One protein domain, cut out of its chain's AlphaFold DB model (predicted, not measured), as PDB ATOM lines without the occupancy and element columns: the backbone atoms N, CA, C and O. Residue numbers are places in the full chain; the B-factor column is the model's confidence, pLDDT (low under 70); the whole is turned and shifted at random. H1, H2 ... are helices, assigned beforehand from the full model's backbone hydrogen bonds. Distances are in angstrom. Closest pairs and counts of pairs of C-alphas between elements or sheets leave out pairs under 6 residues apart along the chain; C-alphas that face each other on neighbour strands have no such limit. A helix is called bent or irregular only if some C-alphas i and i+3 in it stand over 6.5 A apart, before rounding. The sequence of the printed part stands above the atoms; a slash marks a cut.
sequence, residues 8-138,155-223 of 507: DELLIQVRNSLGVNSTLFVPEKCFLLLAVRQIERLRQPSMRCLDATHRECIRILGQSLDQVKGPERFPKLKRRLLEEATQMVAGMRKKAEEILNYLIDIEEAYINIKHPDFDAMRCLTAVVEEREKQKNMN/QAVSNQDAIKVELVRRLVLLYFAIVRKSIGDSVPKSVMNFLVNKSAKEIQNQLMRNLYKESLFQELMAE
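This is residues 8 to 138 and 155 to 223 of the 507 residues of a protein of Streblomastix strix (UniProt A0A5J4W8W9). A long, slender rod of helices is built round one very long arm, H6a, with the helical hairpin of H3 and H4 beside its later part and H2 beside its earlier part. At one end of the rod H1 crosses H6a and H5 splays away from it, residues 132 to 138 sticking out; at the other end the short H6b and H7 pack on the first part of H4. The printed part has 200 residues with seven named helices, H1 to H7 in order, and no named strand: the class is all helix. It is extended, with a radius of gyration of the C-alphas of 27.0 A and spans of 87 by 34 by 30 A.

The hub is H6, residues 155 to 211, touching five other helices. By its hydrogen bonds it was assigned as one helix, but it is bent, with C-alphas 201 and 204 7.2 A apart: arms H6a, residues 155 to 201, and H6b, residues 204 to 211, stand at a steep tilt of 66 degrees. H6a is irregular, C-alphas 194 and 197 being 6.52 A apart. H4, residues 75 to 109, touches residues 179 to 199 of H6a at a shallow tilt of 32 degrees, opposite ways; the closest C-alphas, of Met 92 and Leu 195, are 5.4 A apart. H3, residues 43 to 67, forms a hairpin with H4 at a shallow tilt of 20 degrees, closest at the C-alphas of Ile 58 and Thr 86, 6.4 A. H2, residues 28 to 40, touches H6a at a tilt of 35.4 degrees, only just steep, the same way, closest at the C-alphas of Ala 35 and Val 172, 5.4 A. H2, H3, H4 and H6a form a bundle, a group of helices side by side. H1, residues 8 to 18, is about perpendicular to H6a at 84 degrees and touches it, closest at the C-alphas of Leu 11 and Val 165, 6.0 A. H5, residues 120 to 138, touches H6a at a steep tilt of 43 degrees, opposite ways, closest at the C-alphas of Leu 124 and Leu 167, 6.4 A. H6b touches residues 81 to 88 of H4, closest at the C-alphas of Glu 84 and Leu 207, 6.8 A. H7, residues 214 to 220, is irregular, with C-alphas 215 and 218 7.2 A apart, and touches H4, closest at the C-alphas of Leu 77 and Leu 220, 4.6 A. Every O i to N i+4 pair is within hydrogen-bond range in H1, H2, H3, H4, H5 and H6b; in H6a 39 of 43 are, and in H7 1 of 3, beside 2 of 4 O i to N i+3 pairs.

H6a runs 66.7 A from C-alpha 155 at (70.930, -21.883, 20.032) to C-alpha 201 at (4.256, -20.805, 19.866). H4 is 51.1 A long, H3 36.6 A and H5 27.4 A. H7 ends at C-alpha 220, (-8.488, -41.165, 22.291).

The two C-alphas farthest apart, of Asn 136 and Gln 218, are 88.7 A apart. Residues 139 to 154 are cut out, with 13.9 A between C-alphas 138 and 155. Of the links printed whole, no link is long. The mean pLDDT of the printed part is 88.7; residues 24, 137 to 138 and 155 to 158 are under 70.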
ATOM      1  N   ASP A   8      56.437 -29.464  20.911       82.50
ATOM      2  CA  ASP A   8      57.133 -30.150  19.818       82.50
ATOM      3  C   ASP A   8      56.236 -30.331  18.589       82.50
ATOM      4  O   ASP A   8      56.664 -30.132  17.453       82.50
ATOM      5  N   GLU A   9      54.961 -30.661  18.803       85.25
ATOM      6  CA  GLU A   9      53.983 -30.814  17.724       85.25
ATOM      7  C   GLU A   9      53.682 -29.460  17.070       85.25
ATOM      8  O   GLU A   9      53.618 -29.355  15.845       85.25
ATOM      9  N   LEU A  10      53.566 -28.401  17.877       86.56
ATOM     10  CA  LEU A  10      53.402 -27.039  17.383       86.56
ATOM     11  C   LEU A  10      54.629 -26.584  16.581       86.56
ATOM     12  O   LEU A  10      54.473 -26.011  15.504       86.56
ATOM     13  N   LEU A  11      55.840 -26.889  17.048       85.88
ATOM     14  CA  LEU A  11      57.081 -26.608  16.329       85.88
ATOM     15  C   LEU A  11      57.134 -27.341  14.983       85.88
ATOM     16  O   LEU A  11      57.476 -26.735  13.965       85.88
ATOM     17  N   ILE A  12      56.756 -28.622  14.958       87.25
ATOM     18  CA  ILE A  12      56.652 -29.407  13.723       87.25
ATOM     19  C   ILE A  12      55.638 -28.763  12.771       87.25
ATOM     20  O   ILE A  12      55.944 -28.588  11.596       87.25
ATOM     21  N   GLN A  13      54.468 -28.339  13.253       85.19
ATOM     22  CA  GLN A  13      53.461 -27.674  12.418       85.19
ATOM     23  C   GLN A  13      53.934 -26.326  11.865       85.19
ATOM     24  O   GLN A  13      53.683 -26.017  10.696       85.19
ATOM     25  N   VAL A  14      54.652 -25.535  12.666       85.69
ATOM     26  CA  VAL A  14      55.265 -24.276  12.219       85.69
ATOM     27  C   VAL A  14      56.289 -24.550  11.117       85.69
ATOM     28  O   VAL A  14      56.229 -23.914  10.065       85.69
ATOM     29  N   ARG A  15      57.170 -25.544  11.300       85.19
ATOM     30  CA  ARG A  15      58.159 -25.958  10.287       85.19
ATOM     31  C   ARG A  15      57.505 -26.517   9.019       85.19
ATOM     32  O   ARG A  15      57.879 -26.125   7.920       85.19
ATOM     33  N   ASN A  16      56.472 -27.344   9.154       87.50
ATOM     34  CA  ASN A  16      55.714 -27.885   8.022       87.50
ATOM     35  C   ASN A  16      55.006 -26.781   7.224       87.50
ATOM     36  O   ASN A  16      54.920 -26.855   6.001       87.50
ATOM     37  N   SER A  17      54.519 -25.743   7.907       85.62
ATOM     38  CA  SER A  17      53.855 -24.598   7.274       85.62
ATOM     39  C   SER A  17      54.833 -23.661   6.558       85.62
ATOM     40  O   SER A  17      54.446 -23.023   5.581       85.62
ATOM     41  N   LEU A  18      56.083 -23.580   7.034       83.06
ATOM     42  CA  LEU A  18      57.193 -22.878   6.374       83.06
ATOM     43  C   LEU A  18      57.655 -23.607   5.101       83.06
ATOM     44  O   LEU A  18      58.039 -22.974   4.114       83.06
ATOM     45  N   GLY A  19      57.588 -24.940   5.113       82.19
ATOM     46  CA  GLY A  19      58.076 -25.776   4.024       82.19
ATOM     47  C   GLY A  19      59.585 -25.619   3.846       82.19
ATOM     48  O   GLY A  19      60.341 -25.605   4.813       82.19
ATOM     49  N   VAL A  20      60.035 -25.484   2.599       79.50
ATOM     50  CA  VAL A  20      61.461 -25.304   2.264       79.50
ATOM     51  C   VAL A  20      61.974 -23.878   2.505       79.50
ATOM     52  O   VAL A  20      63.174 -23.634   2.414       79.50
ATOM     53  N   ASN A  21      61.084 -22.929   2.811       70.81
ATOM     54  CA  ASN A  21      61.434 -21.523   2.970       70.81
ATOM     55  C   ASN A  21      61.727 -21.196   4.438       70.81
ATOM     56  O   ASN A  21      60.862 -21.326   5.301       70.81
ATOM     57  N   SER A  22      62.920 -20.676   4.725       70.19
ATOM     58  CA  SER A  22      63.224 -20.086   6.032       70.19
ATOM     59  C   SER A  22      62.779 -18.623   6.050       70.19
ATOM     60  O   SER A  22      63.512 -17.745   5.597       70.19
ATOM     61  N   THR A  23      61.582 -18.332   6.567       71.75
ATOM     62  CA  THR A  23      61.114 -16.946   6.739       71.75
ATOM     63  C   THR A  23      61.452 -16.404   8.126       71.75
ATOM     64  O   THR A  23      61.463 -17.131   9.123       71.75
ATOM     65  N   LEU A  24      61.706 -15.093   8.203       67.44
ATOM     66  CA  LEU A  24      61.900 -14.383   9.473       67.44
ATOM     67  C   LEU A  24      60.597 -14.331  10.293       67.44
ATOM     68  O   LEU A  24      60.624 -14.395  11.517       67.44
ATOM     69  N   PHE A  25      59.455 -14.283   9.605       70.25
ATOM     70  CA  PHE A  25      58.131 -14.168  10.209       70.25
ATOM     71  C   PHE A  25      57.428 -15.518  10.350       70.25
ATOM     72  O   PHE A  25      57.721 -16.471   9.622       70.25
ATOM     73  N   VAL A  26      56.487 -15.577  11.293       75.12
ATOM     74  CA  VAL A  26      55.576 -16.710  11.488       75.12
ATOM     75  C   VAL A  26      54.681 -16.891  10.253       75.12
ATOM     76  O   VAL A  26      54.104 -15.906   9.793       75.12
ATOM     77  N   PRO A  27      54.501 -18.123   9.733       76.69
ATOM     78  CA  PRO A  27      53.573 -18.373   8.635       76.69
ATOM     79  C   PRO A  27      52.123 -18.120   9.045       76.69
ATOM     80  O   PRO A  27      51.602 -18.782   9.944       76.69
ATOM     81  N   GLU A  28      51.437 -17.253   8.304       83.75
ATOM     82  CA  GLU A  28      49.997 -17.007   8.450       83.75
ATOM     83  C   GLU A  28      49.185 -18.307   8.342       83.75
ATOM     84  O   GLU A  28      48.297 -18.575   9.149       83.75
ATOM     85  N   LYS A  29      49.574 -19.188   7.413       85.31
ATOM     86  CA  LYS A  29      48.935 -20.491   7.199       85.31
ATOM     87  C   LYS A  29      48.924 -21.377   8.452       85.31
ATOM     88  O   LYS A  29      47.947 -22.087   8.675       85.31
ATOM     89  N   CYS A  30      49.985 -21.333   9.265       88.19
ATOM     90  CA  CYS A  30      50.067 -22.117  10.500       88.19
ATOM     91  C   CYS A  30      49.027 -21.632  11.514       88.19
ATOM     92  O   CYS A  30      48.270 -22.429  12.064       88.19
ATOM     93  N   PHE A  31      48.946 -20.312  11.704       89.06
ATOM     94  CA  PHE A  31      47.956 -19.693  12.576       89.06
ATOM     95  C   PHE A  31      46.523 -20.026  12.137       89.06
ATOM     96  O   PHE A  31      45.743 -20.496  12.961       89.06
ATOM     97  N   LEU A  32      46.198 -19.853  10.849       89.75
ATOM     98  CA  LEU A  32      44.854 -20.113  10.323       89.75
ATOM     99  C   LEU A  32      44.431 -21.574  10.530       89.75
ATOM    100  O   LEU A  32      43.343 -21.835  11.038       89.75
ATOM    101  N   LEU A  33      45.309 -22.529  10.204       89.94
ATOM    102  CA  LEU A  33      45.034 -23.958  10.372       89.94
ATOM    103  C   LEU A  33      44.736 -24.312  11.834       89.94
ATOM    104  O   LEU A  33      43.797 -25.051  12.133       89.94
ATOM    105  N   LEU A  34      45.547 -23.789  12.754       90.94
ATOM    106  CA  LEU A  34      45.389 -24.057  14.178       90.94
ATOM    107  C   LEU A  34      44.154 -23.374  14.754       90.94
ATOM    108  O   LEU A  34      43.472 -23.979  15.577       90.94
ATOM    109  N   ALA A  35      43.846 -22.155  14.313       91.88
ATOM    110  CA  ALA A  35      42.641 -21.445  14.711       91.88
ATOM    111  C   ALA A  35      41.382 -22.225  14.304       91.88
ATOM    112  O   ALA A  35      40.579 -22.535  15.181       91.88
ATOM    113  N   VAL A  36      41.260 -22.643  13.036       93.12
ATOM    114  CA  VAL A  36      40.131 -23.472  12.561       93.12
ATOM    115  C   VAL A  36      40.011 -24.757  13.382       93.12
ATOM    116  O   VAL A  36      38.935 -25.080  13.878       93.12
ATOM    117  N   ARG A  37      41.129 -25.448  13.642       92.38
ATOM    118  CA  ARG A  37      41.125 -26.664  14.473       92.38
ATOM    119  C   ARG A  37      40.625 -26.414  15.898       92.38
ATOM    120  O   ARG A  37      39.998 -27.300  16.475       92.38
ATOM    121  N   GLN A  38      40.920 -25.261  16.501       92.12
ATOM    122  CA  GLN A  38      40.381 -24.929  17.823       92.12
ATOM    123  C   GLN A  38      38.894 -24.559  17.762       92.12
ATOM    124  O   GLN A  38      38.159 -24.933  18.674       92.12
ATOM    125  N   ILE A  39      38.444 -23.872  16.710       94.38
ATOM    126  CA  ILE A  39      37.036 -23.484  16.523       94.38
ATOM    127  C   ILE A  39      36.146 -24.724  16.374       94.38
ATOM    128  O   ILE A  39      35.148 -24.822  17.085       94.38
ATOM    129  N   GLU A  40      36.570 -25.730  15.604       94.56
ATOM    130  CA  GLU A  40      35.827 -26.992  15.433       94.56
ATOM    131  C   GLU A  40      35.565 -27.705  16.777       94.56
ATOM    132  O   GLU A  40      34.520 -28.321  17.000       94.56
ATOM    133  N   ARG A  41      36.461 -27.553  17.767       93.25
ATOM    134  CA  ARG A  41      36.258 -28.124  19.115       93.25
ATOM    135  C   ARG A  41      35.057 -27.523  19.848       93.25
ATOM    136  O   ARG A  41      34.597 -28.125  20.820       93.25
ATOM    137  N   LEU A  42      34.547 -26.366  19.420       94.44
ATOM    138  CA  LEU A  42      33.348 -25.737  19.978       94.44
ATOM    139  C   LEU A  42      32.049 -26.376  19.462       94.44
ATOM    140  O   LEU A  42      30.996 -26.174  20.072       94.44
ATOM    141  N   ARG A  43      32.102 -27.221  18.427       95.62
ATOM    142  CA  ARG A  43      30.922 -27.912  17.891       95.62
ATOM    143  C   ARG A  43      30.269 -28.842  18.892       95.62
ATOM    144  O   ARG A  43      29.104 -28.670  19.242       95.62
ATOM    145  N   GLN A  44      31.041 -29.770  19.440       95.50
ATOM    146  CA  GLN A  44      30.556 -30.722  20.438       95.50
ATOM    147  C   GLN A  44      29.916 -30.072  21.683       95.50
ATOM    148  O   GLN A  44      28.796 -30.454  22.029       95.50
ATOM    149  N   PRO A  45      30.540 -29.099  22.377       96.25
ATOM    150  CA  PRO A  45      29.900 -28.451  23.522       96.25
ATOM    151  C   PRO A  45      28.630 -27.675  23.134       96.25
ATOM    152  O   PRO A  45      27.674 -27.677  23.910       96.25
ATOM    153  N   SER A  46      28.572 -27.092  21.932       96.94
ATOM    154  CA  SER A  46      27.371 -26.406  21.430       96.94
ATOM    155  C   SER A  46      26.214 -27.385  21.195       96.94
ATOM    156  O   SER A  46      25.088 -27.119  21.617       96.94
ATOM    157  N   MET A  47      26.494 -28.567  20.632       96.69
ATOM    158  CA  MET A  47      25.493 -29.634  20.482       96.69
ATOM    159  C   MET A  47      25.018 -30.175  21.832       96.69
ATOM    160  O   MET A  47      23.821 -30.334  22.054       96.69
ATOM    161  N   ARG A  48      25.929 -30.379  22.792       97.19
ATOM    162  CA  ARG A  48      25.552 -30.816  24.147       97.19
ATOM    163  C   ARG A  48      24.647 -29.812  24.861       97.19
ATOM    164  O   ARG A  48      23.777 -30.228  25.624       97.19
ATOM    165  N   CYS A  49      24.843 -28.514  24.622       96.44
ATOM    166  CA  CYS A  49      23.954 -27.474  25.133       96.44
ATOM    167  C   CYS A  49      22.536 -27.644  24.564       96.44
ATOM    168  O   CYS A  49      21.581 -27.739  25.334       96.44
ATOM    169  N   LEU A  50      22.409 -27.802  23.241       97.56
ATOM    170  CA  LEU A  50      21.130 -28.086  22.585       97.56
ATOM    171  C   LEU A  50      20.474 -29.373  23.116       97.56
ATOM    172  O   LEU A  50      19.266 -29.396  23.356       97.56
ATOM    173  N   ASP A  51      21.253 -30.430  23.353       97.25
ATOM    174  CA  ASP A  51      20.771 -31.689  23.934       97.25
ATOM    175  C   ASP A  51      20.203 -31.518  25.330       97.25
ATOM    176  O   ASP A  51      19.136 -32.054  25.637       97.25
ATOM    177  N   ALA A  52      20.920 -30.786  26.181       97.38
ATOM    178  CA  ALA A  52      20.488 -30.513  27.537       97.38
ATOM    179  C   ALA A  52      19.173 -29.727  27.538       97.38
ATOM    180  O   ALA A  52      18.228 -30.142  28.207       97.38
ATOM    181  N   THR A  53      19.071 -28.670  26.728       97.25
ATOM    182  CA  THR A  53      17.835 -27.887  26.613       97.25
ATOM    183  C   THR A  53      16.688 -28.713  26.034       97.25
ATOM    184  O   THR A  53      15.577 -28.649  26.543       97.25
ATOM    185  N   HIS A  54      16.937 -29.540  25.017       97.00
ATOM    186  CA  HIS A  54      15.918 -30.421  24.444       97.00
ATOM    187  C   HIS A  54      15.367 -31.425  25.464       97.00
ATOM    188  O   HIS A  54      14.151 -31.582  25.578       97.00
ATOM    189  N   ARG A  55      16.248 -32.079  26.234       96.75
ATOM    190  CA  ARG A  55      15.830 -32.969  27.329       96.75
ATOM    191  C   ARG A  55      14.988 -32.223  28.357       96.75
ATOM    192  O   ARG A  55      13.966 -32.743  28.792       96.75
ATOM    193  N   GLU A  56      15.391 -31.006  28.700       96.62
ATOM    194  CA  GLU A  56      14.667 -30.171  29.652       96.62
ATOM    195  C   GLU A  56      13.280 -29.762  29.134       96.62
ATOM    196  O   GLU A  56      12.302 -29.855  29.871       96.62
ATOM    197  N   CYS A  57      13.148 -29.419  27.849       95.69
ATOM    198  CA  CYS A  57      11.847 -29.157  27.230       95.69
ATOM    199  C   CYS A  57      10.914 -30.372  27.321       95.69
ATOM    200  O   CYS A  57       9.753 -30.219  27.690       95.69
ATOM    201  N   ILE A  58      11.410 -31.579  27.024       94.88
ATOM    202  CA  ILE A  58      10.614 -32.814  27.140       94.88
ATOM    203  C   ILE A  58      10.216 -33.070  28.598       94.88
ATOM    204  O   ILE A  58       9.068 -33.420  28.874       94.88
ATOM    205  N   ARG A  59      11.140 -32.858  29.542       95.44
ATOM    206  CA  ARG A  59      10.877 -33.003  30.979       95.44
ATOM    207  C   ARG A  59       9.753 -32.068  31.435       95.44
ATOM    208  O   ARG A  59       8.831 -32.518  32.114       95.44
ATOM    209  N   ILE A  60       9.813 -30.794  31.040       94.38
ATOM    210  CA  ILE A  60       8.781 -29.795  31.351       94.38
ATOM    211  C   ILE A  60       7.448 -30.195  30.718       94.38
ATOM    212  O   ILE A  60       6.435 -30.167  31.406       94.38
ATOM    213  N   LEU A  61       7.436 -30.634  29.455       91.94
ATOM    214  CA  LEU A  61       6.214 -31.086  28.784       91.94
ATOM    215  C   LEU A  61       5.514 -32.226  29.530       91.94
ATOM    216  O   LEU A  61       4.298 -32.170  29.713       91.94
ATOM    217  N   GLY A  62       6.269 -33.229  29.990       90.38
ATOM    218  CA  GLY A  62       5.723 -34.317  30.803       90.38
ATOM    219  C   GLY A  62       5.098 -33.803  32.103       90.38
ATOM    220  O   GLY A  62       3.936 -34.083  32.384       90.38
ATOM    221  N   GLN A  63       5.828 -32.963  32.844       91.56
ATOM    222  CA  GLN A  63       5.336 -32.386  34.100       91.56
ATOM    223  C   GLN A  63       4.110 -31.490  33.912       91.56
ATOM    224  O   GLN A  63       3.187 -31.531  34.724       91.56
ATOM    225  N   SER A  64       4.078 -30.678  32.855       88.44
ATOM    226  CA  SER A  64       2.928 -29.833  32.544       88.44
ATOM    227  C   SER A  64       1.693 -30.669  32.233       88.44
ATOM    228  O   SER A  64       0.601 -30.313  32.663       88.44
ATOM    229  N   LEU A  65       1.851 -31.798  31.537       86.75
ATOM    230  CA  LEU A  65       0.740 -32.695  31.234       86.75
ATOM    231  C   LEU A  65       0.197 -33.408  32.481       86.75
ATOM    232  O   LEU A  65      -1.006 -33.643  32.566       86.75
ATOM    233  N   ASP A  66       1.057 -33.719  33.449       85.25
ATOM    234  CA  ASP A  66       0.652 -34.308  34.731       85.25
ATOM    235  C   ASP A  66      -0.109 -33.316  35.627       85.25
ATOM    236  O   ASP A  66      -0.987 -33.714  36.384       85.25
ATOM    237  N   GLN A  67       0.182 -32.014  35.529       85.06
ATOM    238  CA  GLN A  67      -0.520 -30.977  36.301       85.06
ATOM    239  C   GLN A  67      -1.937 -30.692  35.784       85.06
ATOM    240  O   GLN A  67      -2.786 -30.196  36.533       85.06
ATOM    241  N   VAL A  68      -2.213 -30.972  34.507       83.75
ATOM    242  CA  VAL A  68      -3.533 -30.737  33.913       83.75
ATOM    243  C   VAL A  68      -4.505 -31.813  34.396       83.75
ATOM    244  O   VAL A  68      -4.382 -32.991  34.068       83.75
ATOM    245  N   LYS A  69      -5.534 -31.393  35.139       72.44
ATOM    246  CA  LYS A  69      -6.652 -32.258  35.545       72.44
ATOM    247  C   LYS A  69      -7.495 -32.635  34.324       72.44
ATOM    248  O   LYS A  69      -7.828 -31.770  33.519       72.44
ATOM    249  N   GLY A  70      -7.874 -33.908  34.192       73.44
ATOM    250  CA  GLY A  70      -8.721 -34.389  33.087       73.44
ATOM    251  C   GLY A  70      -8.103 -35.504  32.234       73.44
ATOM    252  O   GLY A  70      -8.691 -36.585  32.194       73.44
ATOM    253  N   PRO A  71      -6.934 -35.311  31.586       72.56
ATOM    254  CA  PRO A  71      -6.300 -36.342  30.759       72.56
ATOM    255  C   PRO A  71      -5.926 -37.617  31.529       72.56
ATOM    256  O   PRO A  71      -5.776 -38.662  30.905       72.56
ATOM    257  N   GLU A  72      -5.852 -37.589  32.864       75.62
ATOM    258  CA  GLU A  72      -5.724 -38.805  33.690       75.62
ATOM    259  C   GLU A  72      -6.862 -39.812  33.468       75.62
ATOM    260  O   GLU A  72      -6.658 -41.016  33.592       75.62
ATOM    261  N   ARG A  73      -8.056 -39.332  33.099       84.25
ATOM    262  CA  ARG A  73      -9.203 -40.188  32.782       84.25
ATOM    263  C   ARG A  73      -9.051 -40.918  31.450       84.25
ATOM    264  O   ARG A  73      -9.620 -41.994  31.277       84.25
ATOM    265  N   PHE A  74      -8.299 -40.323  30.529       90.69
ATOM    266  CA  PHE A  74      -8.143 -40.759  29.147       90.69
ATOM    267  C   PHE A  74      -6.666 -41.084  28.873       90.69
ATOM    268  O   PHE A  74      -5.950 -40.291  28.250       90.69
ATOM    269  N   PRO A  75      -6.171 -42.250  29.329       88.94
ATOM    270  CA  PRO A  75      -4.750 -42.592  29.238       88.94
ATOM    271  C   PRO A  75      -4.239 -42.623  27.791       88.94
ATOM    272  O   PRO A  75      -3.102 -42.225  27.522       88.94
ATOM    273  N   LYS A  76      -5.087 -43.029  26.834       90.38
ATOM    274  CA  LYS A  76      -4.754 -43.027  25.401       90.38
ATOM    275  C   LYS A  76      -4.538 -41.613  24.860       90.38
ATOM    276  O   LYS A  76      -3.545 -41.387  24.169       90.38
ATOM    277  N   LEU A  77      -5.408 -40.664  25.219       90.75
ATOM    278  CA  LEU A  77      -5.241 -39.249  24.875       90.75
ATOM    279  C   LEU A  77      -3.953 -38.682  25.473       90.75
ATOM    280  O   LEU A  77      -3.181 -38.058  24.750       90.75
ATOM    281  N   LYS A  78      -3.689 -38.933  26.763       89.50
ATOM    282  CA  LYS A  78      -2.475 -38.456  27.443       89.50
ATOM    283  C   LYS A  78      -1.206 -38.944  26.739       89.50
ATOM    284  O   LYS A  78      -0.325 -38.141  26.434       89.50
ATOM    285  N   ARG A  79      -1.137 -40.243  26.425       89.94
ATOM    286  CA  ARG A  79      -0.012 -40.836  25.689       89.94
ATOM    287  C   ARG A  79       0.158 -40.186  24.317       89.94
ATOM    288  O   ARG A  79       1.258 -39.757  23.981       89.94
ATOM    289  N   ARG A  80      -0.926 -40.074  23.543       91.38
ATOM    290  CA  ARG A  80      -0.856 -39.518  22.188       91.38
ATOM    291  C   ARG A  80      -0.465 -38.039  22.184       91.38
ATOM    292  O   ARG A  80       0.322 -37.626  21.341       91.38
ATOM    293  N   LEU A  81      -0.967 -37.254  23.137       91.12
ATOM    294  CA  LEU A  81      -0.600 -35.846  23.294       91.12
ATOM    295  C   LEU A  81       0.901 -35.690  23.571       91.12
ATOM    296  O   LEU A  81       1.557 -34.860  22.944       91.12
ATOM    297  N   LEU A  82       1.451 -36.515  24.468       91.75
ATOM    298  CA  LEU A  82       2.877 -36.501  24.784       91.75
ATOM    299  C   LEU A  82       3.736 -36.931  23.586       91.75
ATOM    300  O   LEU A  82       4.761 -36.306  23.323       91.75
ATOM    301  N   GLU A  83       3.320 -37.966  22.852       92.75
ATOM    302  CA  GLU A  83       4.011 -38.443  21.647       92.75
ATOM    303  C   GLU A  83       4.093 -37.353  20.572       92.75
ATOM    304  O   GLU A  83       5.188 -37.036  20.105       92.75
ATOM    305  N   GLU A  84       2.965 -36.724  20.236       92.94
ATOM    306  CA  GLU A  84       2.910 -35.653  19.233       92.94
ATOM    307  C   GLU A  84       3.712 -34.417  19.673       92.94
ATOM    308  O   GLU A  84       4.496 -33.869  18.894       92.94
ATOM    309  N   ALA A  85       3.583 -34.000  20.939       93.25
ATOM    310  CA  ALA A  85       4.355 -32.883  21.482       93.25
ATOM    311  C   ALA A  85       5.867 -33.165  21.440       93.25
ATOM    312  O   ALA A  85       6.652 -32.311  21.021       93.25
ATOM    313  N   THR A  86       6.283 -34.376  21.819       94.31
ATOM    314  CA  THR A  86       7.693 -34.795  21.798       94.31
ATOM    315  C   THR A  86       8.233 -34.841  20.371       94.31
ATOM    316  O   THR A  86       9.334 -34.351  20.111       94.31
ATOM    317  N   GLN A  87       7.457 -35.371  19.422       94.12
ATOM    318  CA  GLN A  87       7.844 -35.427  18.013       94.12
ATOM    319  C   GLN A  87       8.008 -34.025  17.412       94.12
ATOM    320  O   GLN A  87       8.967 -33.768  16.679       94.12
ATOM    321  N   MET A  88       7.116 -33.098  17.763       94.19
ATOM    322  CA  MET A  88       7.212 -31.708  17.336       94.19
ATOM    323  C   MET A  88       8.491 -31.039  17.866       94.19
ATOM    324  O   MET A  88       9.238 -30.441  17.085       94.19
ATOM    325  N   VAL A  89       8.778 -31.166  19.168       95.50
ATOM    326  CA  VAL A  89       9.991 -30.603  19.787       95.50
ATOM    327  C   VAL A  89      11.260 -31.215  19.180       95.50
ATOM    328  O   VAL A  89      12.209 -30.486  18.878       95.50
ATOM    329  N   ALA A  90      11.257 -32.517  18.886       95.25
ATOM    330  CA  ALA A  90      12.357 -33.183  18.189       95.25
ATOM    331  C   ALA A  90      12.576 -32.631  16.767       95.25
ATOM    332  O   ALA A  90      13.716 -32.460  16.329       95.25
ATOM    333  N   GLY A  91      11.504 -32.296  16.041       94.75
ATOM    334  CA  GLY A  91      11.596 -31.641  14.736       94.75
ATOM    335  C   GLY A  91      12.201 -30.234  14.809       94.75
ATOM    336  O   GLY A  91      12.977 -29.843  13.936       94.75
ATOM    337  N   MET A  92      11.891 -29.473  15.860       94.25
ATOM    338  CA  MET A  92      12.472 -28.141  16.077       94.25
ATOM    339  C   MET A  92      13.936 -28.205  16.499       94.25
ATOM    340  O   MET A  92      14.745 -27.407  16.027       94.25
ATOM    341  N   ARG A  93      14.295 -29.195  17.317       95.94
ATOM    342  CA  ARG A  93      15.682 -29.485  17.682       95.94
ATOM    343  C   ARG A  93      16.552 -29.712  16.445       95.94
ATOM    344  O   ARG A  93      17.611 -29.106  16.371       95.94
ATOM    345  N   LYS A  94      16.107 -30.511  15.465       96.19
ATOM    346  CA  LYS A  94      16.867 -30.734  14.215       96.19
ATOM    347  C   LYS A  94      17.161 -29.428  13.472       96.19
ATOM    348  O   LYS A  94      18.286 -29.188  13.063       96.19
ATOM    349  N   LYS A  95      16.170 -28.537  13.376       94.88
ATOM    350  CA  LYS A  95      16.362 -27.211  12.764       94.88
ATOM    351  C   LYS A  95      17.354 -26.355  13.555       94.88
ATOM    352  O   LYS A  95      18.142 -25.632  12.961       94.88
ATOM    353  N   ALA A  96      17.317 -26.417  14.886       96.75
ATOM    354  CA  ALA A  96      18.287 -25.712  15.721       96.75
ATOM    355  C   ALA A  96      19.707 -26.277  15.539       96.75
ATOM    356  O   ALA A  96      20.652 -25.504  15.460       96.75
ATOM    357  N   GLU A  97      19.850 -27.597  15.422       96.88
ATOM    358  CA  GLU A  97      21.123 -28.282  15.168       96.88
ATOM    359  C   GLU A  97      21.770 -27.826  13.853       96.88
ATOM    360  O   GLU A  97      22.946 -27.465  13.844       96.88
ATOM    361  N   GLU A  98      20.993 -27.750  12.770       96.94
ATOM    362  CA  GLU A  98      21.449 -27.208  11.482       96.94
ATOM    363  C   GLU A  98      21.975 -25.772  11.630       96.94
ATOM    364  O   GLU A  98      23.089 -25.473  11.207       96.94
ATOM    365  N   ILE A  99      21.216 -24.894  12.295       96.56
ATOM    366  CA  ILE A  99      21.623 -23.499  12.528       96.56
ATOM    367  C   ILE A  99      22.907 -23.409  13.354       96.56
ATOM    368  O   ILE A  99      23.783 -22.613  13.029       96.56
ATOM    369  N   LEU A 100      23.037 -24.212  14.411       97.06
ATOM    370  CA  LEU A 100      24.240 -24.208  15.241       97.06
ATOM    371  C   LEU A 100      25.475 -24.681  14.468       97.06
ATOM    372  O   LEU A 100      26.549 -24.118  14.662       97.06
ATOM    373  N   ASN A 101      25.330 -25.671  13.582       96.56
ATOM    374  CA  ASN A 101      26.418 -26.078  12.695       96.56
ATOM    375  C   ASN A 101      26.814 -24.939  11.751       96.56
ATOM    376  O   ASN A 101      27.992 -24.598  11.704       96.56
ATOM    377  N   TYR A 102      25.845 -24.267  11.117       96.88
ATOM    378  CA  TYR A 102      26.141 -23.119  10.256       96.88
ATOM    379  C   TYR A 102      26.869 -21.989  10.989       96.88
ATOM    380  O   TYR A 102      27.765 -21.378  10.415       96.88
ATOM    381  N   LEU A 103      26.520 -21.705  12.249       96.06
ATOM    382  CA  LEU A 103      27.219 -20.679  13.032       96.06
ATOM    383  C   LEU A 103      28.709 -20.990  13.194       96.06
ATOM    384  O   LEU A 103      29.524 -20.077  13.135       96.06
ATOM    385  N   ILE A 104      29.063 -22.258  13.385       95.88
ATOM    386  CA  ILE A 104      30.460 -22.676  13.536       95.88
ATOM    387  C   ILE A 104      31.156 -22.686  12.177       95.88
ATOM    388  O   ILE A 104      32.253 -22.151  12.059       95.88
ATOM    389  N   ASP A 105      30.492 -23.199  11.141       96.50
ATOM    390  CA  ASP A 105      31.039 -23.241   9.782       96.50
ATOM    391  C   ASP A 105      31.373 -21.826   9.266       96.50
ATOM    392  O   ASP A 105      32.372 -21.630   8.576       96.50
ATOM    393  N   ILE A 106      30.575 -20.816   9.637       95.50
ATOM    394  CA  ILE A 106      30.843 -19.403   9.321       95.50
ATOM    395  C   ILE A 106      32.123 -18.905  10.009       95.50
ATOM    396  O   ILE A 106      32.926 -18.222   9.373       95.50
ATOM    397  N   GLU A 107      32.323 -19.245  11.284       94.00
ATOM    398  CA  GLU A 107      33.517 -18.857  12.053       94.00
ATOM    399  C   GLU A 107      34.783 -19.586  11.555       94.00
ATOM    400  O   GLU A 107      35.893 -19.063  11.670       94.00
ATOM    401  N   GLU A 108      34.635 -20.774  10.959       93.81
ATOM    402  CA  GLU A 108      35.725 -21.522  10.318       93.81
ATOM    403  C   GLU A 108      36.065 -21.015   8.915       93.81
ATOM    404  O   GLU A 108      37.231 -21.028   8.515       93.81
ATOM    405  N   ALA A 109      35.063 -20.559   8.160       94.44
ATOM    406  CA  ALA A 109      35.237 -20.127   6.778       94.44
ATOM    407  C   ALA A 109      36.092 -18.858   6.649       94.44
ATOM    408  O   ALA A 109      36.792 -18.687   5.646       94.44
ATOM    409  N   TYR A 110      36.039 -17.959   7.636       94.00
ATOM    410  CA  TYR A 110      36.778 -16.703   7.589       94.00
ATOM    411  C   TYR A 110      37.305 -16.267   8.956       94.00
ATOM    412  O   TYR A 110      36.552 -16.017   9.894       94.00
ATOM    413  N   ILE A 111      38.623 -16.070   9.024       92.38
ATOM    414  CA  ILE A 111      39.309 -15.571  10.215       92.38
ATOM    415  C   ILE A 111      39.535 -14.065  10.086       92.38
ATOM    416  O   ILE A 111      40.308 -13.600   9.244       92.38
ATOM    417  N   ASN A 112      38.888 -13.282  10.951       90.81
ATOM    418  CA  ASN A 112      38.994 -11.828  10.919       90.81
ATOM    419  C   ASN A 112      40.195 -11.312  11.727       90.81
ATOM    420  O   ASN A 112      40.071 -10.939  12.894       90.81
ATOM    421  N   ILE A 113      41.350 -11.190  11.075       87.06
ATOM    422  CA  ILE A 113      42.569 -10.613  11.671       87.06
ATOM    423  C   ILE A 113      42.499  -9.095  11.922       87.06
ATOM    424  O   ILE A 113      43.420  -8.530  12.501       87.06
ATOM    425  N   LYS A 114      41.435  -8.414  11.475       88.31
ATOM    426  CA  LYS A 114      41.207  -6.974  11.705       88.31
ATOM    427  C   LYS A 114      40.214  -6.711  12.837       88.31
ATOM    428  O   LYS A 114      39.749  -5.584  12.995       88.31
ATOM    429  N   HIS A 115      39.830  -7.747  13.579       89.69
ATOM    430  CA  HIS A 115      38.898  -7.610  14.687       89.69
ATOM    431  C   HIS A 115      39.454  -6.623  15.736       89.69
ATOM    432  O   HIS A 115      40.628  -6.734  16.082       89.69
ATOM    433  N   PRO A 116      38.652  -5.680  16.271       90.00
ATOM    434  CA  PRO A 116      39.140  -4.649  17.195       90.00
ATOM    435  C   PRO A 116      39.768  -5.228  18.470       90.00
ATOM    436  O   PRO A 116      40.761  -4.702  18.961       90.00
ATOM    437  N   ASP A 117      39.235  -6.347  18.967       88.81
ATOM    438  CA  ASP A 117      39.790  -7.044  20.137       88.81
ATOM    439  C   ASP A 117      40.995  -7.951  19.797       88.81
ATOM    440  O   ASP A 117      41.578  -8.563  20.693       88.81
ATOM    441  N   PHE A 118      41.369  -8.082  18.517       89.81
ATOM    442  CA  PHE A 118      42.510  -8.890  18.081       89.81
ATOM    443  C   PHE A 118      43.758  -8.016  17.905       89.81
ATOM    444  O   PHE A 118      44.000  -7.442  16.846       89.81
ATOM    445  N   ASP A 119      44.578  -7.943  18.955       85.06
ATOM    446  CA  ASP A 119      45.815  -7.153  18.966       85.06
ATOM    447  C   ASP A 119      47.064  -8.044  18.854       85.06
ATOM    448  O   ASP A 119      47.670  -8.477  19.842       85.06
ATOM    449  N   ALA A 120      47.452  -8.331  17.610       82.12
ATOM    450  CA  ALA A 120      48.623  -9.148  17.303       82.12
ATOM    451  C   ALA A 120      49.955  -8.454  17.644       82.12
ATOM    452  O   ALA A 120      50.919  -9.120  18.025       82.12
ATOM    453  N   MET A 121      50.022  -7.124  17.535       80.00
ATOM    454  CA  MET A 121      51.260  -6.372  17.767       80.00
ATOM    455  C   MET A 121      51.602  -6.312  19.250       80.00
ATOM    456  O   MET A 121      52.736  -6.594  19.633       80.00
ATOM    457  N   ARG A 122      50.614  -6.038  20.108       84.00
ATOM    458  CA  ARG A 122      50.805  -6.100  21.560       84.00
ATOM    459  C   ARG A 122      51.184  -7.502  22.026       84.00
ATOM    460  O   ARG A 122      51.994  -7.646  22.941       84.00
ATOM    461  N   CYS A 123      50.630  -8.530  21.384       83.81
ATOM    462  CA  CYS A 123      51.008  -9.915  21.633       83.81
ATOM    463  C   CYS A 123      52.495 -10.163  21.333       83.81
ATOM    464  O   CYS A 123      53.204 -10.705  22.182       83.81
ATOM    465  N   LEU A 124      52.980  -9.711  20.172       81.06
ATOM    466  CA  LEU A 124      54.386  -9.825  19.789       81.06
ATOM    467  C   LEU A 124      55.310  -9.105  20.778       81.06
ATOM    468  O   LEU A 124      56.275  -9.710  21.247       81.06
ATOM    469  N   THR A 125      54.994  -7.859  21.137       83.88
ATOM    470  CA  THR A 125      55.782  -7.086  22.111       83.88
ATOM    471  C   THR A 125      55.889  -7.824  23.444       83.88
ATOM    472  O   THR A 125      56.986  -7.987  23.969       83.88
ATOM    473  N   ALA A 126      54.779  -8.375  23.945       83.56
ATOM    474  CA  ALA A 126      54.774  -9.131  25.195       83.56
ATOM    475  C   ALA A 126      55.657 -10.394  25.139       83.56
ATOM    476  O   ALA A 126      56.351 -10.695  26.108       83.56
ATOM    477  N   VAL A 127      55.655 -11.134  24.022       84.19
ATOM    478  CA  VAL A 127      56.511 -12.328  23.850       84.19
ATOM    479  C   VAL A 127      57.992 -11.953  23.847       84.19
ATOM    480  O   VAL A 127      58.806 -12.637  24.471       84.19
ATOM    481  N   VAL A 128      58.348 -10.868  23.152       82.44
ATOM    482  CA  VAL A 128      59.734 -10.391  23.066       82.44
ATOM    483  C   VAL A 128      60.229  -9.928  24.438       82.44
ATOM    484  O   VAL A 128      61.269 -10.407  24.890       82.44
ATOM    485  N   GLU A 129      59.460  -9.091  25.138       83.69
ATOM    486  CA  GLU A 129      59.809  -8.597  26.478       83.69
ATOM    487  C   GLU A 129      59.995  -9.734  27.494       83.69
ATOM    488  O   GLU A 129      60.918  -9.719  28.313       83.69
ATOM    489  N   GLU A 130      59.125 -10.743  27.462       83.00
ATOM    490  CA  GLU A 130      59.199 -11.885  28.372       83.00
ATOM    491  C   GLU A 130      60.436 -12.749  28.103       83.00
ATOM    492  O   GLU A 130      61.117 -13.186  29.034       83.00
ATOM    493  N   ARG A 131      60.801 -12.919  26.828       79.31
ATOM    494  CA  ARG A 131      62.033 -13.608  26.432       79.31
ATOM    495  C   ARG A 131      63.294 -12.837  26.807       79.31
ATOM    496  O   ARG A 131      64.285 -13.463  27.181       79.31
ATOM    497  N   GLU A 132      63.286 -11.510  26.724       77.56
ATOM    498  CA  GLU A 132      64.406 -10.682  27.185       77.56
ATOM    499  C   GLU A 132      64.603 -10.789  28.700       77.56
ATOM    500  O   GLU A 132      65.726 -10.998  29.162       77.56
ATOM    501  N   LYS A 133      63.513 -10.775  29.477       80.69
ATOM    502  CA  LYS A 133      63.558 -11.015  30.929       80.69
ATOM    503  C   LYS A 133      64.133 -12.396  31.265       80.69
ATOM    504  O   LYS A 133      64.999 -12.498  32.130       80.69
ATOM    505  N   GLN A 134      63.726 -13.441  30.539       73.12
ATOM    506  CA  GLN A 134      64.256 -14.802  30.715       73.12
ATOM    507  C   GLN A 134      65.754 -14.904  30.380       73.12
ATOM    508  O   GLN A 134      66.502 -15.581  31.086       73.12
ATOM    509  N   LYS A 135      66.224 -14.208  29.334       73.00
ATOM    510  CA  LYS A 135      67.657 -14.134  29.007       73.00
ATOM    511  C   LYS A 135      68.453 -13.431  30.106       73.00
ATOM    512  O   LYS A 135      69.511 -13.929  30.483       73.00
ATOM    513  N   ASN A 136      67.933 -12.328  30.645       73.94
ATOM    514  CA  ASN A 136      68.599 -11.568  31.704       73.94
ATOM    515  C   ASN A 136      68.697 -12.366  33.013       73.94
ATOM    516  O   ASN A 136      69.754 -12.359  33.635       73.94
ATOM    517  N   MET A 137      67.662 -13.131  33.378       66.12
ATOM    518  CA  MET A 137      67.708 -14.029  34.542       66.12
ATOM    519  C   MET A 137      68.711 -15.182  34.379       66.12
ATOM    520  O   MET A 137      69.387 -15.555  35.336       66.12
ATOM    521  N   ASN A 138      68.852 -15.734  33.170       64.31
ATOM    522  CA  ASN A 138      69.784 -16.835  32.900       64.31
ATOM    523  C   ASN A 138      71.245 -16.371  32.740       64.31
ATOM    524  O   ASN A 138      72.166 -17.153  32.968       64.31
ATOM    525  N   GLN A 155      71.728 -22.461  18.959       62.44
ATOM    526  CA  GLN A 155      70.930 -21.883  20.032       62.44
ATOM    527  C   GLN A 155      70.226 -20.589  19.603       62.44
ATOM    528  O   GLN A 155      69.089 -20.356  20.006       62.44
ATOM    529  N   ALA A 156      70.831 -19.763  18.746       62.91
ATOM    530  CA  ALA A 156      70.167 -18.597  18.161       62.91
ATOM    531  C   ALA A 156      69.006 -18.991  17.228       62.91
ATOM    532  O   ALA A 156      67.932 -18.395  17.317       62.91
ATOM    533  N   VAL A 157      69.188 -20.026  16.400       60.84
ATOM    534  CA  VAL A 157      68.136 -20.582  15.529       60.84
ATOM    535  C   VAL A 157      67.012 -21.210  16.361       60.84
ATOM    536  O   VAL A 157      65.843 -20.900  16.143       60.84
ATOM    537  N   SER A 158      67.351 -21.999  17.383       69.25
ATOM    538  CA  SER A 158      66.377 -22.562  18.333       69.25
ATOM    539  C   SER A 158      65.594 -21.471  19.079       69.25
ATOM    540  O   SER A 158      64.379 -21.559  19.243       69.25
ATOM    541  N   ASN A 159      66.256 -20.374  19.457       74.06
ATOM    542  CA  ASN A 159      65.598 -19.233  20.090       74.06
ATOM    543  C   ASN A 159      64.598 -18.529  19.160       74.06
ATOM    544  O   ASN A 159      63.561 -18.071  19.637       74.06
ATOM    545  N   GLN A 160      64.885 -18.441  17.858       76.62
ATOM    546  CA  GLN A 160      63.960 -17.880  16.867       76.62
ATOM    547  C   GLN A 160      62.735 -18.778  16.673       76.62
ATOM    548  O   GLN A 160      61.606 -18.291  16.701       76.62
ATOM    549  N   ASP A 161      62.944 -20.087  16.543       79.75
ATOM    550  CA  ASP A 161      61.860 -21.065  16.432       79.75
ATOM    551  C   ASP A 161      60.960 -21.049  17.672       79.75
ATOM    552  O   ASP A 161      59.736 -21.041  17.556       79.75
ATOM    553  N   ALA A 162      61.548 -20.940  18.861       81.56
ATOM    554  CA  ALA A 162      60.786 -20.895  20.098       81.56
ATOM    555  C   ALA A 162      59.973 -19.593  20.257       81.56
ATOM    556  O   ALA A 162      58.857 -19.629  20.772       81.56
ATOM    557  N   ILE A 163      60.477 -18.450  19.768       82.06
ATOM    558  CA  ILE A 163      59.696 -17.200  19.701       82.06
ATOM    559  C   ILE A 163      58.525 -17.350  18.722       82.06
ATOM    560  O   ILE A 163      57.409 -16.944  19.038       82.06
ATOM    561  N   LYS A 164      58.757 -17.952  17.548       83.81
ATOM    562  CA  LYS A 164      57.711 -18.192  16.540       83.81
ATOM    563  C   LYS A 164      56.597 -19.087  17.082       83.81
ATOM    564  O   LYS A 164      55.424 -18.764  16.914       83.81
ATOM    565  N   VAL A 165      56.960 -20.182  17.749       86.50
ATOM    566  CA  VAL A 165      56.024 -21.123  18.383       86.50
ATOM    567  C   VAL A 165      55.182 -20.424  19.450       86.50
ATOM    568  O   VAL A 165      53.953 -20.518  19.417       86.50
ATOM    569  N   GLU A 166      55.816 -19.666  20.346       86.06
ATOM    570  CA  GLU A 166      55.109 -18.949  21.412       86.06
ATOM    571  C   GLU A 166      54.179 -17.861  20.858       86.06
ATOM    572  O   GLU A 166      53.048 -17.698  21.320       86.06
ATOM    573  N   LEU A 167      54.608 -17.155  19.808       87.25
ATOM    574  CA  LEU A 167      53.770 -16.170  19.134       87.25
ATOM    575  C   LEU A 167      52.524 -16.819  18.518       87.25
ATOM    576  O   LEU A 167      51.414 -16.355  18.770       87.25
ATOM    577  N   VAL A 168      52.679 -17.913  17.759       88.75
ATOM    578  CA  VAL A 168      51.538 -18.655  17.187       88.75
ATOM    579  C   VAL A 168      50.589 -19.102  18.288       88.75
ATOM    580  O   VAL A 168      49.381 -18.895  18.176       88.75
ATOM    581  N   ARG A 169      51.127 -19.673  19.371       89.06
ATOM    582  CA  ARG A 169      50.347 -20.128  20.525       89.06
ATOM    583  C   ARG A 169      49.466 -19.004  21.065       89.06
ATOM    584  O   ARG A 169      48.258 -19.191  21.205       89.06
ATOM    585  N   ARG A 170      50.040 -17.829  21.329       88.56
ATOM    586  CA  ARG A 170      49.283 -16.691  21.869       88.56
ATOM    587  C   ARG A 170      48.287 -16.112  20.874       88.56
ATOM    588  O   ARG A 170      47.165 -15.820  21.276       88.56
ATOM    589  N   LEU A 171      48.648 -15.989  19.597       90.06
ATOM    590  CA  LEU A 171      47.738 -15.485  18.566       90.06
ATOM    591  C   LEU A 171      46.506 -16.384  18.418       90.06
ATOM    592  O   LEU A 171      45.383 -15.879  18.410       90.06
ATOM    593  N   VAL A 172      46.695 -17.708  18.373       91.50
ATOM    594  CA  VAL A 172      45.581 -18.670  18.319       91.50
ATOM    595  C   VAL A 172      44.691 -18.528  19.552       91.50
ATOM    596  O   VAL A 172      43.472 -18.489  19.416       91.50
ATOM    597  N   LEU A 173      45.270 -18.397  20.749       90.19
ATOM    598  CA  LEU A 173      44.499 -18.233  21.985       90.19
ATOM    599  C   LEU A 173      43.713 -16.918  22.030       90.19
ATOM    600  O   LEU A 173      42.566 -16.918  22.480       90.19
ATOM    601  N   LEU A 174      44.301 -15.815  21.560       90.75
ATOM    602  CA  LEU A 174      43.632 -14.516  21.476       90.75
ATOM    603  C   LEU A 174      42.443 -14.575  20.516       90.75
ATOM    604  O   LEU A 174      41.334 -14.209  20.901       90.75
ATOM    605  N   TYR A 175      42.648 -15.094  19.302       93.19
ATOM    606  CA  TYR A 175      41.564 -15.213  18.329       93.19
ATOM    607  C   TYR A 175      40.470 -16.171  18.811       93.19
ATOM    608  O   TYR A 175      39.284 -15.842  18.789       93.19
ATOM    609  N   PHE A 176      40.858 -17.330  19.346       93.31
ATOM    610  CA  PHE A 176      39.917 -18.296  19.902       93.31
ATOM    611  C   PHE A 176      39.094 -17.713  21.057       93.31
ATOM    612  O   PHE A 176      37.915 -18.031  21.190       93.31
ATOM    613  N   ALA A 177      39.669 -16.840  21.889       92.75
ATOM    614  CA  ALA A 177      38.927 -16.187  22.963       92.75
ATOM    615  C   ALA A 177      37.796 -15.289  22.433       92.75
ATOM    616  O   ALA A 177      36.716 -15.282  23.030       92.75
ATOM    617  N   ILE A 178      38.027 -14.589  21.317       93.81
ATOM    618  CA  ILE A 178      37.028 -13.752  20.638       93.81
ATOM    619  C   ILE A 178      35.897 -14.632  20.097       93.81
ATOM    620  O   ILE A 178      34.737 -14.427  20.456       93.81
ATOM    621  N   VAL A 179      36.236 -15.667  19.321       95.31
ATOM    622  CA  VAL A 179      35.244 -16.592  18.744       95.31
ATOM    623  C   VAL A 179      34.455 -17.307  19.839       95.31
ATOM    624  O   VAL A 179      33.232 -17.386  19.784       95.31
ATOM    625  N   ARG A 180      35.117 -17.761  20.907       94.81
ATOM    626  CA  ARG A 180      34.452 -18.387  22.056       94.81
ATOM    627  C   ARG A 180      33.439 -17.452  22.719       94.81
ATOM    628  O   ARG A 180      32.397 -17.924  23.161       94.81
ATOM    629  N   LYS A 181      33.731 -16.150  22.808       95.00
ATOM    630  CA  LYS A 181      32.788 -15.152  23.334       95.00
ATOM    631  C   LYS A 181      31.601 -14.964  22.381       95.00
ATOM    632  O   LYS A 181      30.466 -15.015  22.839       95.00
ATOM    633  N   SER A 182      31.861 -14.842  21.076       95.12
ATOM    634  CA  SER A 182      30.829 -14.774  20.024       95.12
ATOM    635  C   SER A 182      29.876 -15.978  20.081       95.12
ATOM    636  O   SER A 182      28.664 -15.815  20.229       95.12
ATOM    637  N   ILE A 183      30.427 -17.198  20.070       96.00
ATOM    638  CA  ILE A 183      29.678 -18.462  20.153       96.00
ATOM    639  C   ILE A 183      28.940 -18.588  21.493       96.00
ATOM    640  O   ILE A 183      27.789 -19.026  21.526       96.00
ATOM    641  N   GLY A 184      29.560 -18.152  22.592       95.38
ATOM    642  CA  GLY A 184      28.933 -18.111  23.915       95.38
ATOM    643  C   GLY A 184      27.655 -17.269  23.961       95.38
ATOM    644  O   GLY A 184      26.735 -17.612  24.700       95.38
ATOM    645  N   ASP A 185      27.559 -16.230  23.130       95.88
ATOM    646  CA  ASP A 185      26.366 -15.392  23.015       95.88
ATOM    647  C   ASP A 185      25.382 -15.887  21.946       95.88
ATOM    648  O   ASP A 185      24.165 -15.782  22.125       95.88
ATOM    649  N   SER A 186      25.872 -16.392  20.812       96.06
ATOM    650  CA  SER A 186      25.039 -16.749  19.657       96.06
ATOM    651  C   SER A 186      24.332 -18.099  19.817       96.06
ATOM    652  O   SER A 186      23.166 -18.228  19.420       96.06
ATOM    653  N   VAL A 187      24.979 -19.087  20.451       97.06
ATOM    654  CA  VAL A 187      24.417 -20.434  20.652       97.06
ATOM    655  C   VAL A 187      23.169 -20.393  21.542       97.06
ATOM    656  O   VAL A 187      22.119 -20.848  21.077       97.06
ATOM    657  N   PRO A 188      23.184 -19.800  22.757       97.19
ATOM    658  CA  PRO A 188      21.992 -19.763  23.606       97.19
ATOM    659  C   PRO A 188      20.827 -19.012  22.955       97.19
ATOM    660  O   PRO A 188      19.684 -19.454  23.046       97.19
ATOM    661  N   LYS A 189      21.104 -17.913  22.237       97.06
ATOM    662  CA  LYS A 189      20.083 -17.144  21.503       97.06
ATOM    663  C   LYS A 189      19.425 -17.985  20.409       97.06
ATOM    664  O   LYS A 189      18.203 -17.959  20.261       97.06
ATOM    665  N   SER A 190      20.221 -18.759  19.678       97.25
ATOM    666  CA  SER A 190      19.735 -19.635  18.611       97.25
ATOM    667  C   SER A 190      18.901 -20.787  19.165       97.25
ATOM    668  O   SER A 190      17.787 -21.014  18.691       97.25
ATOM    669  N   VAL A 191      19.377 -21.456  20.220       97.44
ATOM    670  CA  VAL A 191      18.616 -22.508  20.914       97.44
ATOM    671  C   VAL A 191      17.296 -21.946  21.444       97.44
ATOM    672  O   VAL A 191      16.233 -22.508  21.182       97.44
ATOM    673  N   MET A 192      17.326 -20.798  22.119       97.00
ATOM    674  CA  MET A 192      16.121 -20.170  22.659       97.00
ATOM    675  C   MET A 192      15.107 -19.844  21.557       97.00
ATOM    676  O   MET A 192      13.922 -20.140  21.693       97.00
ATOM    677  N   ASN A 193      15.554 -19.269  20.441       96.44
ATOM    678  CA  ASN A 193      14.662 -18.876  19.356       96.44
ATOM    679  C   ASN A 193      14.075 -20.080  18.601       96.44
ATOM    680  O   ASN A 193      12.861 -20.157  18.406       96.44
ATOM    681  N   PHE A 194      14.923 -21.016  18.170       96.38
ATOM    682  CA  PHE A 194      14.516 -22.099  17.272       96.38
ATOM    683  C   PHE A 194      13.920 -23.308  17.984       96.38
ATOM    684  O   PHE A 194      13.068 -23.971  17.393       96.38
ATOM    685  N   LEU A 195      14.328 -23.579  19.227       96.50
ATOM    686  CA  LEU A 195      13.788 -24.674  20.026       96.50
ATOM    687  C   LEU A 195      12.698 -24.166  20.970       96.50
ATOM    688  O   LEU A 195      11.535 -24.502  20.775       96.50
ATOM    689  N   VAL A 196      13.034 -23.340  21.963       96.50
ATOM    690  CA  VAL A 196      12.122 -23.023  23.082       96.50
ATOM    691  C   VAL A 196      10.954 -22.138  22.639       96.50
ATOM    692  O   VAL A 196       9.795 -22.543  22.721       96.50
ATOM    693  N   ASN A 197      11.248 -20.949  22.112       96.00
ATOM    694  CA  ASN A 197      10.237 -19.969  21.712       96.00
ATOM    695  C   ASN A 197       9.354 -20.498  20.584       96.00
ATOM    696  O   ASN A 197       8.145 -20.264  20.569       96.00
ATOM    697  N   LYS A 198       9.952 -21.218  19.633       94.50
ATOM    698  CA  LYS A 198       9.209 -21.832  18.537       94.50
ATOM    699  C   LYS A 198       8.315 -22.971  19.024       94.50
ATOM    700  O   LYS A 198       7.167 -23.035  18.591       94.50
ATOM    701  N   SER A 199       8.794 -23.798  19.960       94.00
ATOM    702  CA  SER A 199       7.984 -24.864  20.566       94.00
ATOM    703  C   SER A 199       6.784 -24.277  21.290       94.00
ATOM    704  O   SER A 199       5.662 -24.696  21.032       94.00
ATOM    705  N   ALA A 200       6.993 -23.251  22.115       92.50
ATOM    706  CA  ALA A 200       5.917 -22.603  22.859       92.50
ATOM    707  C   ALA A 200       4.824 -22.015  21.947       92.50
ATOM    708  O   ALA A 200       3.641 -22.126  22.257       92.50
ATOM    709  N   LYS A 201       5.206 -21.419  20.810       93.38
ATOM    710  CA  LYS A 201       4.256 -20.805  19.866       93.38
ATOM    711  C   LYS A 201       3.473 -21.824  19.040       93.38
ATOM    712  O   LYS A 201       2.305 -21.601  18.748       93.38
ATOM    713  N   GLU A 202       4.115 -22.914  18.630       92.81
ATOM    714  CA  GLU A 202       3.553 -23.824  17.624       92.81
ATOM    715  C   GLU A 202       2.891 -25.069  18.240       92.81
ATOM    716  O   GLU A 202       2.103 -25.732  17.565       92.81
ATOM    717  N   ILE A 203       3.135 -25.361  19.527       92.44
ATOM    718  CA  ILE A 203       2.614 -26.567  20.190       92.44
ATOM    719  C   ILE A 203       1.094 -26.682  20.123       92.44
ATOM    720  O   ILE A 203       0.576 -27.737  19.772       92.44
ATOM    721  N   GLN A 204       0.373 -25.594  20.386       90.88
ATOM    722  CA  GLN A 204      -1.090 -25.602  20.378       90.88
ATOM    723  C   GLN A 204      -1.630 -25.890  18.972       90.88
ATOM    724  O   GLN A 204      -2.474 -26.766  18.799       90.88
ATOM    725  N   ASN A 205      -1.089 -25.209  17.957       92.31
ATOM    726  CA  ASN A 205      -1.506 -25.374  16.566       92.31
ATOM    727  C   ASN A 205      -1.262 -26.800  16.058       92.31
ATOM    728  O   ASN A 205      -2.124 -27.370  15.389       92.31
ATOM    729  N   GLN A 206      -0.106 -27.387  16.372       91.12
ATOM    730  CA  GLN A 206       0.242 -28.744  15.942       91.12
ATOM    731  C   GLN A 206      -0.604 -29.800  16.648       91.12
ATOM    732  O   GLN A 206      -1.139 -30.693  15.992       91.12
ATOM    733  N   LEU A 207      -0.795 -29.667  17.963       91.88
ATOM    734  CA  LEU A 207      -1.644 -30.582  18.722       91.88
ATOM    735  C   LEU A 207      -3.086 -30.548  18.213       91.88
ATOM    736  O   LEU A 207      -3.667 -31.606  17.976       91.88
ATOM    737  N   MET A 208      -3.640 -29.359  17.961       91.69
ATOM    738  CA  MET A 208      -4.985 -29.230  17.396       91.69
ATOM    739  C   MET A 208      -5.082 -29.873  16.011       91.69
ATOM    740  O   MET A 208      -5.989 -30.664  15.768       91.69
ATOM    741  N   ARG A 209      -4.123 -29.615  15.115       91.69
ATOM    742  CA  ARG A 209      -4.110 -30.216  13.769       91.69
ATOM    743  C   ARG A 209      -4.025 -31.743  13.789       91.69
ATOM    744  O   ARG A 209      -4.629 -32.395  12.935       91.69
ATOM    745  N   ASN A 210      -3.282 -32.319  14.732       89.44
ATOM    746  CA  ASN A 210      -3.020 -33.758  14.744       89.44
ATOM    747  C   ASN A 210      -4.063 -34.553  15.537       89.44
ATOM    748  O   ASN A 210      -4.396 -35.664  15.126       89.44
ATOM    749  N   LEU A 211      -4.594 -33.990  16.626       90.06
ATOM    750  CA  LEU A 211      -5.449 -34.708  17.580       90.06
ATOM    751  C   LEU A 211      -6.929 -34.360  17.469       90.06
ATOM    752  O   LEU A 211      -7.770 -35.181  17.833       90.06
ATOM    753  N   TYR A 212      -7.271 -33.174  16.964       91.25
ATOM    754  CA  TYR A 212      -8.663 -32.752  16.837       91.25
ATOM    755  C   TYR A 212      -9.283 -33.278  15.536       91.25
ATOM    756  O   TYR A 212      -9.648 -32.523  14.637       91.25
ATOM    757  N   LYS A 213      -9.342 -34.607  15.415       91.12
ATOM    758  CA  LYS A 213      -9.934 -35.320  14.279       91.12
ATOM    759  C   LYS A 213     -11.049 -36.221  14.783       91.12
ATOM    760  O   LYS A 213     -10.815 -37.047  15.661       91.12
ATOM    761  N   GLU A 214     -12.231 -36.092  14.186       87.38
ATOM    762  CA  GLU A 214     -13.438 -36.808  14.616       87.38
ATOM    763  C   GLU A 214     -13.254 -38.331  14.619       87.38
ATOM    764  O   GLU A 214     -13.676 -39.014  15.549       87.38
ATOM    765  N   SER A 215     -12.499 -38.856  13.652       91.31
ATOM    766  CA  SER A 215     -12.161 -40.279  13.567       91.31
ATOM    767  C   SER A 215     -11.360 -40.813  14.760       91.31
ATOM    768  O   SER A 215     -11.418 -42.005  15.044       91.31
ATOM    769  N   LEU A 216     -10.615 -39.957  15.467       89.69
ATOM    770  CA  LEU A 216      -9.769 -40.351  16.595       89.69
ATOM    771  C   LEU A 216     -10.482 -40.219  17.946       89.69
ATOM    772  O   LEU A 216      -9.976 -40.711  18.952       89.69
ATOM    773  N   PHE A 217     -11.648 -39.573  18.004       90.19
ATOM    774  CA  PHE A 217     -12.320 -39.246  19.264       90.19
ATOM    775  C   PHE A 217     -12.709 -40.476  20.076       90.19
ATOM    776  O   PHE A 217     -12.461 -40.505  21.281       90.19
ATOM    777  N   GLN A 218     -13.251 -41.505  19.428       88.31
ATOM    778  CA  GLN A 218     -13.681 -42.715  20.124       88.31
ATOM    779  C   GLN A 218     -12.504 -43.507  20.710       88.31
ATOM    780  O   GLN A 218     -12.625 -44.096  21.782       88.31
ATOM    781  N   GLU A 219     -11.350 -43.492  20.040       89.69
ATOM    782  CA  GLU A 219     -10.147 -44.156  20.534       89.69
ATOM    783  C   GLU A 219      -9.445 -43.332  21.622       89.69
ATOM    784  O   GLU A 219      -9.082 -43.871  22.668       89.69
ATOM    785  N   LEU A 220      -9.245 -42.032  21.389       88.19
ATOM    786  CA  LEU A 220      -8.488 -41.165  22.291       88.19
ATOM    787  C   LEU A 220      -9.242 -40.892  23.594       88.19
ATOM    788  O   LEU A 220      -8.620 -40.890  24.656       88.19
ATOM    789  N   MET A 221     -10.565 -40.714  23.533       88.12
ATOM    790  CA  MET A 221     -11.417 -40.496  24.708       88.12
ATOM    791  C   MET A 221     -11.931 -41.801  25.333       88.12
ATOM    792  O   MET A 221     -12.904 -41.788  26.085       88.12
ATOM    793  N   ALA A 222     -11.281 -42.934  25.060       87.94
ATOM    794  CA  ALA A 222     -11.548 -44.160  25.798       87.94
ATOM    795  C   ALA A 222     -11.096 -43.995  27.259       87.94
ATOM    796  O   ALA A 222      -9.930 -43.693  27.538       87.94
ATOM    797  N   GLU A 223     -12.040 -44.165  28.181       86.50
ATOM    798  CA  GLU A 223     -11.779 -44.098  29.617       86.50
ATOM    799  C   GLU A 223     -10.973 -45.309  30.091       86.50
ATOM    800  O   GLU A 223     -11.084 -46.401  29.541       86.50
TER     801      GLU A 223